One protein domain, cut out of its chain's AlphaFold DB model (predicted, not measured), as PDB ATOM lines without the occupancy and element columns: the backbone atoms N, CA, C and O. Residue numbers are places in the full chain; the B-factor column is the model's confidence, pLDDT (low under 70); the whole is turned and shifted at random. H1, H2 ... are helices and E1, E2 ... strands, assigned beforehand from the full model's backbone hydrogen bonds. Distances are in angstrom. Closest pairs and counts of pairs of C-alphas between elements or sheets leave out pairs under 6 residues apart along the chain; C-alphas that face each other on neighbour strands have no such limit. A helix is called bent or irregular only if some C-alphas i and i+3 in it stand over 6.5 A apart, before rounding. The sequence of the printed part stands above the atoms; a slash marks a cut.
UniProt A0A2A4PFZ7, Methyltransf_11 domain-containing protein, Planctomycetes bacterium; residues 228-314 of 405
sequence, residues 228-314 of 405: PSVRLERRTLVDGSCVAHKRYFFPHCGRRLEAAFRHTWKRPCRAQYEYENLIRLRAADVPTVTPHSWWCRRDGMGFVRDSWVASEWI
ATOM      1  N   PRO A 228     136.930  14.451 -37.292       75.88
ATOM      2  CA  PRO A 228     135.947  13.353 -37.291       75.88
ATOM      3  C   PRO A 228     135.180  13.095 -35.979       75.88
ATOM      4  O   PRO A 228     134.251  12.291 -35.957       75.88
ATOM      5  N   SER A 229     135.609  13.692 -34.866       78.56
ATOM      6  CA  SER A 229     134.964  13.542 -33.551       78.56
ATOM      7  C   SER A 229     134.957  14.823 -32.713       78.56
ATOM      8  O   SER A 229     134.536  14.786 -31.556       78.56
ATOM      9  N   VAL A 230     135.449  15.935 -33.267       84.50
ATOM     10  CA  VAL A 230     135.572  17.219 -32.568       84.50
ATOM     11  C   VAL A 230     135.307  18.337 -33.557       84.50
ATOM     12  O   VAL A 230     135.905  18.345 -34.627       84.50
ATOM     13  N   ARG A 231     134.472  19.296 -33.176       83.94
ATOM     14  CA  ARG A 231     134.263  20.529 -33.925       83.94
ATOM     15  C   ARG A 231     134.417  21.732 -33.005       83.94
ATOM     16  O   ARG A 231     133.858  21.714 -31.912       83.94
ATOM     17  N   LEU A 232     135.162  22.743 -33.435       85.88
ATOM     18  CA  LEU A 232     135.285  24.029 -32.754       85.88
ATOM     19  C   LEU A 232     134.629  25.104 -33.613       85.88
ATOM     20  O   LEU A 232     134.943  25.224 -34.796       85.88
ATOM     21  N   GLU A 233     133.734  25.871 -33.008       85.06
ATOM     22  CA  GLU A 233     133.000  26.950 -33.660       85.06
ATOM     23  C   GLU A 233     133.129  28.230 -32.833       85.06
ATOM     24  O   GLU A 233     132.960  28.183 -31.614       85.06
ATOM     25  N   ARG A 234     133.367  29.380 -33.462       85.75
ATOM     26  CA  ARG A 234     133.097  30.679 -32.838       85.75
ATOM     27  C   ARG A 234     131.601  30.924 -32.923       85.75
ATOM     28  O   ARG A 234     131.083  31.069 -34.026       85.75
ATOM     29  N   ARG A 235     130.924  30.991 -31.776       80.50
ATOM     30  CA  ARG A 235     129.487  31.253 -31.696       80.50
ATOM     31  C   ARG A 235     129.167  32.663 -31.221       80.50
ATOM     32  O   ARG A 235     129.672  33.064 -30.186       80.50
ATOM     33  N   THR A 236     128.300  33.397 -31.908       77.19
ATOM     34  CA  THR A 236     127.769  34.687 -31.437       77.19
ATOM     35  C   THR A 236     126.422  34.472 -30.753       77.19
ATOM     36  O   THR A 236     125.471  33.966 -31.359       77.19
ATOM     37  N   LEU A 237     126.344  34.853 -29.482       75.38
ATOM     38  CA  LEU A 237     125.155  34.772 -28.647       75.38
ATOM     39  C   LEU A 237     124.137  35.867 -29.007       75.38
ATOM     40  O   LEU A 237     124.389  36.763 -29.814       75.38
ATOM     41  N   VAL A 238     122.934  35.771 -28.436       68.56
ATOM     42  CA  VAL A 238     121.822  36.703 -28.719       68.56
ATOM     43  C   VAL A 238     122.153  38.137 -28.299       68.56
ATOM     44  O   VAL A 238     121.700  39.072 -28.950       68.56
ATOM     45  N   ASP A 239     122.968  38.298 -27.259       73.06
ATOM     46  CA  ASP A 239     123.445  39.586 -26.751       73.06
ATOM     47  C   ASP A 239     124.618  40.177 -27.560       73.06
ATOM     48  O   ASP A 239     125.121  41.245 -27.223       73.06
ATOM     49  N   GLY A 240     125.051  39.501 -28.631       68.00
ATOM     50  CA  GLY A 240     126.170  39.916 -29.477       68.00
ATOM     51  C   GLY A 240     127.552  39.482 -28.980       68.00
ATOM     52  O   GLY A 240     128.527  39.648 -29.712       68.00
ATOM     53  N   SER A 241     127.664  38.889 -27.787       79.25
ATOM     54  CA  SER A 241     128.930  38.329 -27.299       79.25
ATOM     55  C   SER A 241     129.339  37.087 -28.098       79.25
ATOM     56  O   SER A 241     128.499  36.382 -28.658       79.25
ATOM     57  N   CYS A 242     130.643  36.811 -28.184       83.81
ATOM     58  CA  CYS A 242     131.174  35.626 -28.860       83.81
ATOM     59  C   CYS A 242     131.686  34.595 -27.848       83.81
ATOM     60  O   CYS A 242     132.287  34.951 -26.836       83.81
ATOM     61  N   VAL A 243     131.511  33.311 -28.156       89.69
ATOM     62  CA  VAL A 243     132.015  32.179 -27.369       89.69
ATOM     63  C   VAL A 243     132.728  31.170 -28.264       89.69
ATOM     64  O   VAL A 243     132.324  30.935 -29.400       89.69
ATOM     65  N   ALA A 244     133.768  30.522 -27.749       90.94
ATOM     66  CA  ALA A 244     134.331  29.328 -28.363       90.94
ATOM     67  C   ALA A 244     133.471  28.113 -27.979       90.94
ATOM     68  O   ALA A 244     133.380  27.746 -26.809       90.94
ATOM     69  N   HIS A 245     132.826  27.481 -28.956       90.94
ATOM     70  CA  HIS A 245     131.956  26.324 -28.768       90.94
ATOM     71  C   HIS A 245     132.620  25.059 -29.310       90.94
ATOM     72  O   HIS A 245     132.740  24.852 -30.519       90.94
ATOM     73  N   LYS A 246     133.035  24.180 -28.401       91.75
ATOM     74  CA  LYS A 246     133.746  22.944 -28.721       91.75
ATOM     75  C   LYS A 246     132.837  21.744 -28.510       91.75
ATOM     76  O   LYS A 246     132.466  21.414 -27.384       91.75
ATOM     77  N   ARG A 247     132.486  21.071 -29.601       89.94
ATOM     78  CA  ARG A 247     131.572  19.928 -29.640       89.94
ATOM     79  C   ARG A 247     132.315  18.627 -29.911       89.94
ATOM     80  O   ARG A 247     133.133  18.536 -30.817       89.94
ATOM     81  N   TYR A 248     131.964  17.593 -29.164       86.94
ATOM     82  CA  TYR A 248     132.469  16.232 -29.257       86.94
ATOM     83  C   TYR A 248     131.330  15.296 -29.649       86.94
ATOM     84  O   TYR A 248     130.331  15.220 -28.935       86.94
ATOM     85  N   PHE A 249     131.472  14.548 -30.741       84.81
ATOM     86  CA  PHE A 249     130.416  13.656 -31.228       84.81
ATOM     87  C   PHE A 249     130.969  12.300 -31.678       84.81
ATOM     88  O   PHE A 249     132.095  12.190 -32.165       84.81
ATOM     89  N   PHE A 250     130.161  11.249 -31.509       75.19
ATOM     90  CA  PHE A 250     130.550   9.857 -31.775       75.19
ATOM     91  C   PHE A 250     129.602   9.209 -32.801       75.19
ATOM     92  O   PHE A 250     128.669   8.493 -32.420       75.19
ATOM     93  N   PRO A 251     129.805   9.449 -34.110       64.00
ATOM     94  CA  PRO A 251     128.833   9.063 -35.136       64.00
ATOM     95  C   PRO A 251     128.752   7.534 -35.330       64.00
ATOM     96  O   PRO A 251     127.665   6.957 -35.417       64.00
ATOM     97  N   HIS A 252     129.887   6.834 -35.308       72.06
ATOM     98  CA  HIS A 252     129.957   5.389 -35.568       72.06
ATOM     99  C   HIS A 252     129.831   4.548 -34.289       72.06
ATOM    100  O   HIS A 252     130.354   4.924 -33.241       72.06
ATOM    101  N   CYS A 253     129.157   3.394 -34.359       66.56
ATOM    102  CA  CYS A 253     128.987   2.486 -33.211       66.56
ATOM    103  C   CYS A 253     130.320   1.918 -32.697       66.56
ATOM    104  O   CYS A 253     130.509   1.853 -31.486       66.56
ATOM    105  N   GLY A 254     131.273   1.612 -33.585       67.25
ATOM    106  CA  GLY A 254     132.605   1.129 -33.200       67.25
ATOM    107  C   GLY A 254     133.365   2.126 -32.321       67.25
ATOM    108  O   GLY A 254     133.836   1.770 -31.247       67.25
ATOM    109  N   ARG A 255     133.367   3.417 -32.690       65.75
ATOM    110  CA  ARG A 255     133.989   4.472 -31.867       65.75
ATOM    111  C   ARG A 255     133.250   4.734 -30.553       65.75
ATOM    112  O   ARG A 255     133.868   5.171 -29.588       65.75
ATOM    113  N   ARG A 256     131.940   4.462 -30.498       67.88
ATOM    114  CA  ARG A 256     131.161   4.515 -29.248       67.88
ATOM    115  C   ARG A 256     131.579   3.405 -28.288       67.88
ATOM    116  O   ARG A 256     131.753   3.679 -27.105       67.88
ATOM    117  N   LEU A 257     131.791   2.193 -28.801       63.03
ATOM    118  CA  LEU A 257     132.319   1.073 -28.020       63.03
ATOM    119  C   LEU A 257     133.746   1.365 -27.538       63.03
ATOM    120  O   LEU A 257     134.001   1.275 -26.341       63.03
ATOM    121  N   GLU A 258     134.645   1.830 -28.411       61.84
ATOM    122  CA  GLU A 258     135.999   2.248 -28.007       61.84
ATOM    123  C   GLU A 258     135.981   3.328 -26.913       61.84
ATOM    124  O   GLU A 258     136.715   3.230 -25.929       61.84
ATOM    125  N   ALA A 259     135.125   4.348 -27.044       60.25
ATOM    126  CA  ALA A 259     134.972   5.388 -26.030       60.25
ATOM    127  C   ALA A 259     134.427   4.831 -24.701       60.25
ATOM    128  O   ALA A 259     134.831   5.290 -23.627       60.25
ATOM    129  N   ALA A 260     133.530   3.843 -24.751       58.75
ATOM    130  CA  ALA A 260     132.955   3.200 -23.573       58.75
ATOM    131  C   ALA A 260     133.975   2.361 -22.802       58.75
ATOM    132  O   ALA A 260     134.070   2.503 -21.580       58.75
ATOM    133  N   PHE A 261     134.793   1.575 -23.512       56.53
ATOM    134  CA  PHE A 261     135.912   0.827 -22.927       56.53
ATOM    135  C   PHE A 261     137.018   1.756 -22.402       56.53
ATOM    136  O   PHE A 261     137.701   1.421 -21.438       56.53
ATOM    137  N   ARG A 262     137.139   2.974 -22.952       55.81
ATOM    138  CA  ARG A 262     138.032   4.044 -22.465       55.81
ATOM    139  C   ARG A 262     137.421   4.927 -21.361       55.81
ATOM    140  O   ARG A 262     137.811   6.083 -21.225       55.81
ATOM    141  N   HIS A 263     136.526   4.374 -20.536       54.34
ATOM    142  CA  HIS A 263     135.984   4.958 -19.294       54.34
ATOM    143  C   HIS A 263     134.703   5.820 -19.368       54.34
ATOM    144  O   HIS A 263     134.324   6.385 -18.347       54.34
ATOM    145  N   THR A 264     133.974   5.920 -20.486       53.12
ATOM    146  CA  THR A 264     132.795   6.827 -20.564       53.12
ATOM    147  C   THR A 264     131.453   6.236 -20.111       53.12
ATOM    148  O   THR A 264     130.466   6.974 -20.040       53.12
ATOM    149  N   TRP A 265     131.388   4.947 -19.746       54.16
ATOM    150  CA  TRP A 265     130.113   4.298 -19.395       54.16
ATOM    151  C   TRP A 265     129.461   4.869 -18.118       54.16
ATOM    152  O   TRP A 265     128.239   4.893 -18.018       54.16
ATOM    153  N   LYS A 266     130.257   5.409 -17.180       58.22
ATOM    154  CA  LYS A 266     129.770   6.070 -15.946       58.22
ATOM    155  C   LYS A 266     130.563   7.312 -15.504       58.22
ATOM    156  O   LYS A 266     130.263   7.879 -14.460       58.22
ATOM    157  N   ARG A 267     131.583   7.741 -16.256       71.25
ATOM    158  CA  ARG A 267     132.380   8.939 -15.924       71.25
ATOM    159  C   ARG A 267     131.864  10.192 -16.638       71.25
ATOM    160  O   ARG A 267     131.162  10.046 -17.648       71.25
ATOM    161  N   PRO A 268     132.226  11.396 -16.151       79.56
ATOM    162  CA  PRO A 268     132.024  12.656 -16.859       79.56
ATOM    163  C   PRO A 268     132.391  12.578 -18.343       79.56
ATOM    164  O   PRO A 268     133.324  11.876 -18.742       79.56
ATOM    165  N   CYS A 269     131.625  13.272 -19.185       87.12
ATOM    166  CA  CYS A 269     131.955  13.377 -20.606       87.12
ATOM    167  C   CYS A 269     133.177  14.287 -20.816       87.12
ATOM    168  O   CYS A 269     133.594  15.008 -19.913       87.12
ATOM    169  N   ARG A 270     133.750  14.288 -22.026       87.25
ATOM    170  CA  ARG A 270     134.940  15.101 -22.318       87.25
ATOM    171  C   ARG A 270     134.689  16.602 -22.138       87.25
ATOM    172  O   ARG A 270     135.540  17.276 -21.576       87.25
ATOM    173  N   ALA A 271     133.515  17.087 -22.547       90.62
ATOM    174  CA  ALA A 271     133.117  18.476 -22.331       90.62
ATOM    175  C   ALA A 271     133.024  18.841 -20.840       90.62
ATOM    176  O   ALA A 271     133.482  19.903 -20.435       90.62
ATOM    177  N   GLN A 272     132.485  17.934 -20.021       92.19
ATOM    178  CA  GLN A 272     132.405  18.118 -18.573       92.19
ATOM    179  C   GLN A 272     133.799  18.154 -17.935       92.19
ATOM    180  O   GLN A 272     134.072  19.048 -17.144       92.19
ATOM    181  N   TYR A 273     134.699  17.236 -18.313       90.88
ATOM    182  CA  TYR A 273     136.088  17.256 -17.839       90.88
ATOM    183  C   TYR A 273     136.795  18.566 -18.186       90.88
ATOM    184  O   TYR A 273     137.499  19.123 -17.350       90.88
ATOM    185  N   GLU A 274     136.617  19.057 -19.411       92.81
ATOM    186  CA  GLU A 274     137.205  20.322 -19.844       92.81
ATOM    187  C   GLU A 274     136.678  21.495 -19.013       92.81
ATOM    188  O   GLU A 274     137.475  22.255 -18.471       92.81
ATOM    189  N   TYR A 275     135.358  21.582 -18.829       95.25
ATOM    190  CA  TYR A 275     134.724  22.604 -17.995       95.25
ATOM    191  C   TYR A 275     135.217  22.563 -16.540       95.25
ATOM    192  O   TYR A 275     135.665  23.575 -16.006       95.25
ATOM    193  N   GLU A 276     135.181  21.393 -15.896       94.69
ATOM    194  CA  GLU A 276     135.600  21.232 -14.498       94.69
ATOM    195  C   GLU A 276     137.090  21.540 -14.305       94.69
ATOM    196  O   GLU A 276     137.468  22.159 -13.309       94.69
ATOM    197  N   ASN A 277     137.942  21.148 -15.257       94.50
ATOM    198  CA  ASN A 277     139.369  21.441 -15.189       94.50
ATOM    199  C   ASN A 277     139.660  22.931 -15.400       94.50
ATOM    200  O   ASN A 277     140.511  23.460 -14.690       94.50
ATOM    201  N   LEU A 278     138.941  23.619 -16.298       95.12
ATOM    202  CA  LEU A 278     139.044  25.076 -16.446       95.12
ATOM    203  C   LEU A 278     138.662  25.790 -15.143       95.12
ATOM    204  O   LEU A 278     139.408  26.645 -14.678       95.12
ATOM    205  N   ILE A 279     137.557  25.394 -14.500       95.50
ATOM    206  CA  ILE A 279     137.145  25.966 -13.207       95.50
ATOM    207  C   ILE A 279     138.238  25.788 -12.141       95.50
ATOM    208  O   ILE A 279     138.586  26.747 -11.454       95.50
ATOM    209  N   ARG A 280     138.807  24.583 -12.014       94.69
ATOM    210  CA  ARG A 280     139.851  24.297 -11.014       94.69
ATOM    211  C   ARG A 280     141.155  25.042 -11.283       94.69
ATOM    212  O   ARG A 280     141.745  25.568 -10.349       94.69
ATOM    213  N   LEU A 281     141.591  25.103 -12.541       95.06
ATOM    214  CA  LEU A 281     142.793  25.842 -12.932       95.06
ATOM    215  C   LEU A 281     142.637  27.337 -12.631       95.06
ATOM    216  O   LEU A 281     143.536  27.932 -12.045       95.06
ATOM    217  N   ARG A 282     141.474  27.925 -12.935       94.88
ATOM    218  CA  ARG A 282     141.180  29.325 -12.588       94.88
ATOM    219  C   ARG A 282     141.145  29.571 -11.087       94.88
ATOM    220  O   ARG A 282     141.634  30.600 -10.640       94.88
ATOM    221  N   ALA A 283     140.591  28.642 -10.308       94.19
ATOM    222  CA  ALA A 283     140.597  28.742  -8.848       94.19
ATOM    223  C   ALA A 283     142.023  28.730  -8.262       94.19
ATOM    224  O   ALA A 283     142.239  29.271  -7.183       94.19
ATOM    225  N   ALA A 284     142.985  28.151  -8.985       92.69
ATOM    226  CA  ALA A 284     144.410  28.171  -8.662       92.69
ATOM    227  C   ALA A 284     145.186  29.302  -9.372       92.69
ATOM    228  O   ALA A 284     146.408  29.235  -9.476       92.69
ATOM    229  N   ASP A 285     144.489  30.318  -9.891       94.19
ATOM    230  CA  ASP A 285     145.075  31.481 -10.572       94.19
ATOM    231  C   ASP A 285     145.918  31.138 -11.824       94.19
ATOM    232  O   ASP A 285     146.786  31.899 -12.267       94.19
ATOM    233  N   VAL A 286     145.654  29.980 -12.440       93.94
ATOM    234  CA  VAL A 286     146.254  29.610 -13.726       93.94
ATOM    235  C   VAL A 286     145.523  30.351 -14.851       93.94
ATOM    236  O   VAL A 286     144.297  30.222 -14.986       93.94
ATOM    237  N   PRO A 287     146.245  31.079 -15.723       92.44
ATOM    238  CA  PRO A 287     145.630  31.864 -16.783       92.44
ATOM    239  C   PRO A 287     145.048  30.945 -17.869       92.44
ATOM    240  O   PRO A 287     145.756  30.390 -18.702       92.44
ATOM    241  N   THR A 288     143.730  30.784 -17.866       94.00
ATOM    242  CA  THR A 288     142.965  29.905 -18.768       94.00
ATOM    243  C   THR A 288     141.753  30.645 -19.316       94.00
ATOM    244  O   THR A 288     141.319  31.640 -18.730       94.00
ATOM    245  N   VAL A 289     141.174  30.136 -20.404       92.88
ATOM    246  CA  VAL A 289     139.888  30.648 -20.901       92.88
ATOM    247  C   VAL A 289     138.771  30.495 -19.866       92.88
ATOM    248  O   VAL A 289     138.704  29.507 -19.135       92.88
ATOM    249  N   THR A 290     137.872  31.470 -19.805       93.75
ATOM    250  CA  THR A 290     136.691  31.461 -18.937       93.75
ATOM    251  C   THR A 290     135.668  30.450 -19.459       93.75
ATOM    252  O   THR A 290     135.123  30.656 -20.542       93.75
ATOM    253  N   PRO A 291     135.363  29.356 -18.738       95.44
ATOM    254  CA  PRO A 291     134.287  28.459 -19.139       95.44
ATOM    255  C   PRO A 291     132.921  29.102 -18.850       95.44
ATOM    256  O   PRO A 291     132.720  29.687 -17.789       95.44
ATOM    257  N   HIS A 292     131.961  28.959 -19.766       93.31
ATOM    258  CA  HIS A 292     130.591  29.459 -19.595       93.31
ATOM    259  C   HIS A 292     129.613  28.346 -19.235       93.31
ATOM    260  O   HIS A 292     128.862  28.452 -18.270       93.31
ATOM    261  N   SER A 293     129.585  27.277 -20.027       93.94
ATOM    262  CA  SER A 293     128.662  26.164 -19.812       93.94
ATOM    263  C   SER A 293     129.129  24.910 -20.538       93.94
ATOM    264  O   SER A 293     130.007  24.950 -21.400       93.94
ATOM    265  N   TRP A 294     128.538  23.776 -20.183       95.62
ATOM    266  CA  TRP A 294     128.746  22.516 -20.878       95.62
ATOM    267  C   TRP A 294     127.453  21.709 -20.905       95.62
ATOM    268  O   TRP A 294     126.535  21.935 -20.116       95.62
ATOM    269  N   TRP A 295     127.397  20.733 -21.803       93.81
ATOM    270  CA  TRP A 295     126.263  19.832 -21.922       93.81
ATOM    271  C   TRP A 295     126.674  18.463 -22.456       93.81
ATOM    272  O   TRP A 295     127.684  18.312 -23.146       93.81
ATOM    273  N   CYS A 296     125.863  17.446 -22.162       90.38
ATOM    274  CA  CYS A 296     126.083  16.075 -22.600       90.38
ATOM    275  C   CYS A 296     124.765  15.353 -22.885       90.38
ATOM    276  O   CYS A 296     123.882  15.286 -22.034       90.38
ATOM    277  N   ARG A 297     124.690  14.691 -24.040       86.88
ATOM    278  CA  ARG A 297     123.639  13.739 -24.401       86.88
ATOM    279  C   ARG A 297     124.149  12.316 -24.328       86.88
ATOM    280  O   ARG A 297     125.144  11.973 -24.970       86.88
ATOM    281  N   ARG A 298     123.400  11.467 -23.633       85.19
ATOM    282  CA  ARG A 298     123.601  10.016 -23.604       85.19
ATOM    283  C   ARG A 298     122.441   9.304 -24.298       85.19
ATOM    284  O   ARG A 298     121.363   9.876 -24.425       85.19
ATOM    285  N   ASP A 299     122.673   8.101 -24.809       80.31
ATOM    286  CA  ASP A 299     121.593   7.226 -25.277       80.31
ATOM    287  C   ASP A 299     120.971   6.419 -24.122       80.31
ATOM    288  O   ASP A 299     121.414   6.521 -22.977       80.31
ATOM    289  N   GLY A 300     119.954   5.602 -24.421       78.00
ATOM    290  CA  GLY A 300     119.258   4.779 -23.421       78.00
ATOM    291  C   GLY A 300     120.131   3.723 -22.727       78.00
ATOM    292  O   GLY A 300     119.725   3.186 -21.706       78.00
ATOM    293  N   MET A 301     121.333   3.448 -23.243       76.38
ATOM    294  CA  MET A 301     122.321   2.552 -22.629       76.38
ATOM    295  C   MET A 301     123.418   3.322 -21.865       76.38
ATOM    296  O   MET A 301     124.343   2.718 -21.319       76.38
ATOM    297  N   GLY A 302     123.333   4.657 -21.817       74.62
ATOM    298  CA  GLY A 302     124.271   5.532 -21.115       74.62
ATOM    299  C   GLY A 302     125.482   5.984 -21.941       74.62
ATOM    300  O   GLY A 302     126.329   6.715 -21.415       74.62
ATOM    301  N   PHE A 303     125.584   5.622 -23.226       76.81
ATOM    302  CA  PHE A 303     126.706   6.037 -24.074       76.81
ATOM    303  C   PHE A 303     126.590   7.510 -24.453       76.81
ATOM    304  O   PHE A 303     125.563   7.937 -24.984       76.81
ATOM    305  N   VAL A 304     127.671   8.276 -24.268       80.44
ATOM    306  CA  VAL A 304     127.751   9.663 -24.749       80.44
ATOM    307  C   VAL A 304     127.608   9.670 -26.273       80.44
ATOM    308  O   VAL A 304     128.398   9.065 -26.995       80.44
ATOM    309  N   ARG A 305     126.574  10.348 -26.769       79.62
ATOM    310  CA  ARG A 305     126.338  10.578 -28.201       79.62
ATOM    311  C   ARG A 305     127.012  11.852 -28.671       79.62
ATOM    312  O   ARG A 305     127.540  11.907 -29.779       79.62
ATOM    313  N   ASP A 306     126.914  12.868 -27.830       85.81
ATOM    314  CA  ASP A 306     127.244  14.241 -28.153       85.81
ATOM    315  C   ASP A 306     127.481  14.993 -26.848       85.81
ATOM    316  O   ASP A 306     126.750  14.782 -25.881       85.81
ATOM    317  N   SER A 307     128.484  15.847 -26.800       90.88
ATOM    318  CA  SER A 307     128.724  16.726 -25.661       90.88
ATOM    319  C   SER A 307     129.444  17.970 -26.135       90.88
ATOM    320  O   SER A 307     130.274  17.869 -27.033       90.88
ATOM    321  N   TRP A 308     129.184  19.117 -25.533       93.88
ATOM    322  CA  TRP A 308     129.850  20.361 -25.900       93.88
ATOM    323  C   TRP A 308     130.201  21.185 -24.671       93.88
ATOM    324  O   TRP A 308     129.567  21.048 -23.625       93.88
ATOM    325  N   VAL A 309     131.234  22.010 -24.802       94.75
ATOM    326  CA  VAL A 309     131.644  23.018 -23.822       94.75
ATOM    327  C   VAL A 309     131.760  24.362 -24.535       94.75
ATOM    328  O   VAL A 309     132.242  24.425 -25.667       94.75
ATOM    329  N   ALA A 310     131.272  25.412 -23.887       93.50
ATOM    330  CA  ALA A 310     131.394  26.790 -24.330       93.50
ATOM    331  C   ALA A 310     132.310  27.551 -23.366       93.50
ATOM    332  O   ALA A 310     132.108  27.491 -22.150       93.50
ATOM    333  N   SER A 311     133.288  28.270 -23.903       94.25
ATOM    334  CA  SER A 311     134.170  29.180 -23.165       94.25
ATOM    335  C   SER A 311     134.199  30.552 -23.829       94.25
ATOM    336  O   SER A 311     133.685  30.712 -24.935       94.25
ATOM    337  N   GLU A 312     134.795  31.538 -23.170       91.38
ATOM    338  CA  GLU A 312     134.987  32.864 -23.748       91.38
ATOM    339  C   GLU A 312     135.697  32.778 -25.102       91.38
ATOM    340  O   GLU A 312     136.544  31.906 -25.334       91.38
ATOM    341  N   TRP A 313     135.318  33.674 -26.007       88.25
ATOM    342  CA  TRP A 313     136.067  33.913 -27.228       88.25
ATOM    343  C   TRP A 313     137.173  34.929 -26.951       88.25
ATOM    344  O   TRP A 313     136.912  35.987 -26.382       88.25
ATOM    345  N   ILE A 314     138.392  34.619 -27.381       82.75
ATOM    346  CA  ILE A 314     139.527  35.538 -27.324       82.75
ATOM    347  C   ILE A 314     139.979  35.775 -28.762       82.75
ATOM    348  O   ILE A 314     140.321  34.823 -29.458       82.75
TER     349      ILE A 314
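Overview. This is residues 228 to 314 of the 405 residues of the protein "Methyltransf_11 domain-containing protein" of Planctomycetes bacterium (UniProt A0A2A4PFZ7). Two hairpins, E1-E2 and E3-E4, make one twisted antiparallel sheet, E1 E2 E4 E3, with H2 along one face in two layers and H1 at one end. The 87 printed residues hold, in order, E1, E2, H1, H2, E3, E4: mixed, helices and strands. The whole is only just compact, close to loose (radius of gyration of the C-alphas 14.1 A), spanning 37 by 30 by 21 A.

Along the chain. Find C-alpha 230 at (135.572, 17.219, -32.568), where E1, residues 230 to 236, begins. Next come E2, 242 to 249, 22.1 A; H1, 253 to 264; H2, 270 to 283, 20.0 A; E3, 291 to 298, 21.8 A. E4, 304 to 312, runs 24.3 A to C-alpha 312 at (134.987, 32.864, -23.748).

Arrangement. Within hydrogen-bond range, see N 233 and O 245, 2.9 A, in hairpin E1-E2; N 246 and O 309, 2.9 A, between E2 and E4; N 295 and O 308, 2.9 A, in hairpin E3-E4. H2's height over the sheet is 9.3 A; its closest C-alphas to E4 are Ala 271 and Val 309, 5.0 A. E2, H1 H2, E3 form a split strand-helix-strand unit, E4 between its strands, crossover right-handed. H1 only grazes the sheet and is irregular, C-alphas 261 and 264 being 7.2 A apart. Every O i to N i+4 pair is within range in H2, 6 of 8 in H1.

Size, cuts and confidence. The printed part has no cut and no long link; look for pLDDT under 70 at 238, 240, 251 and 253 to 266.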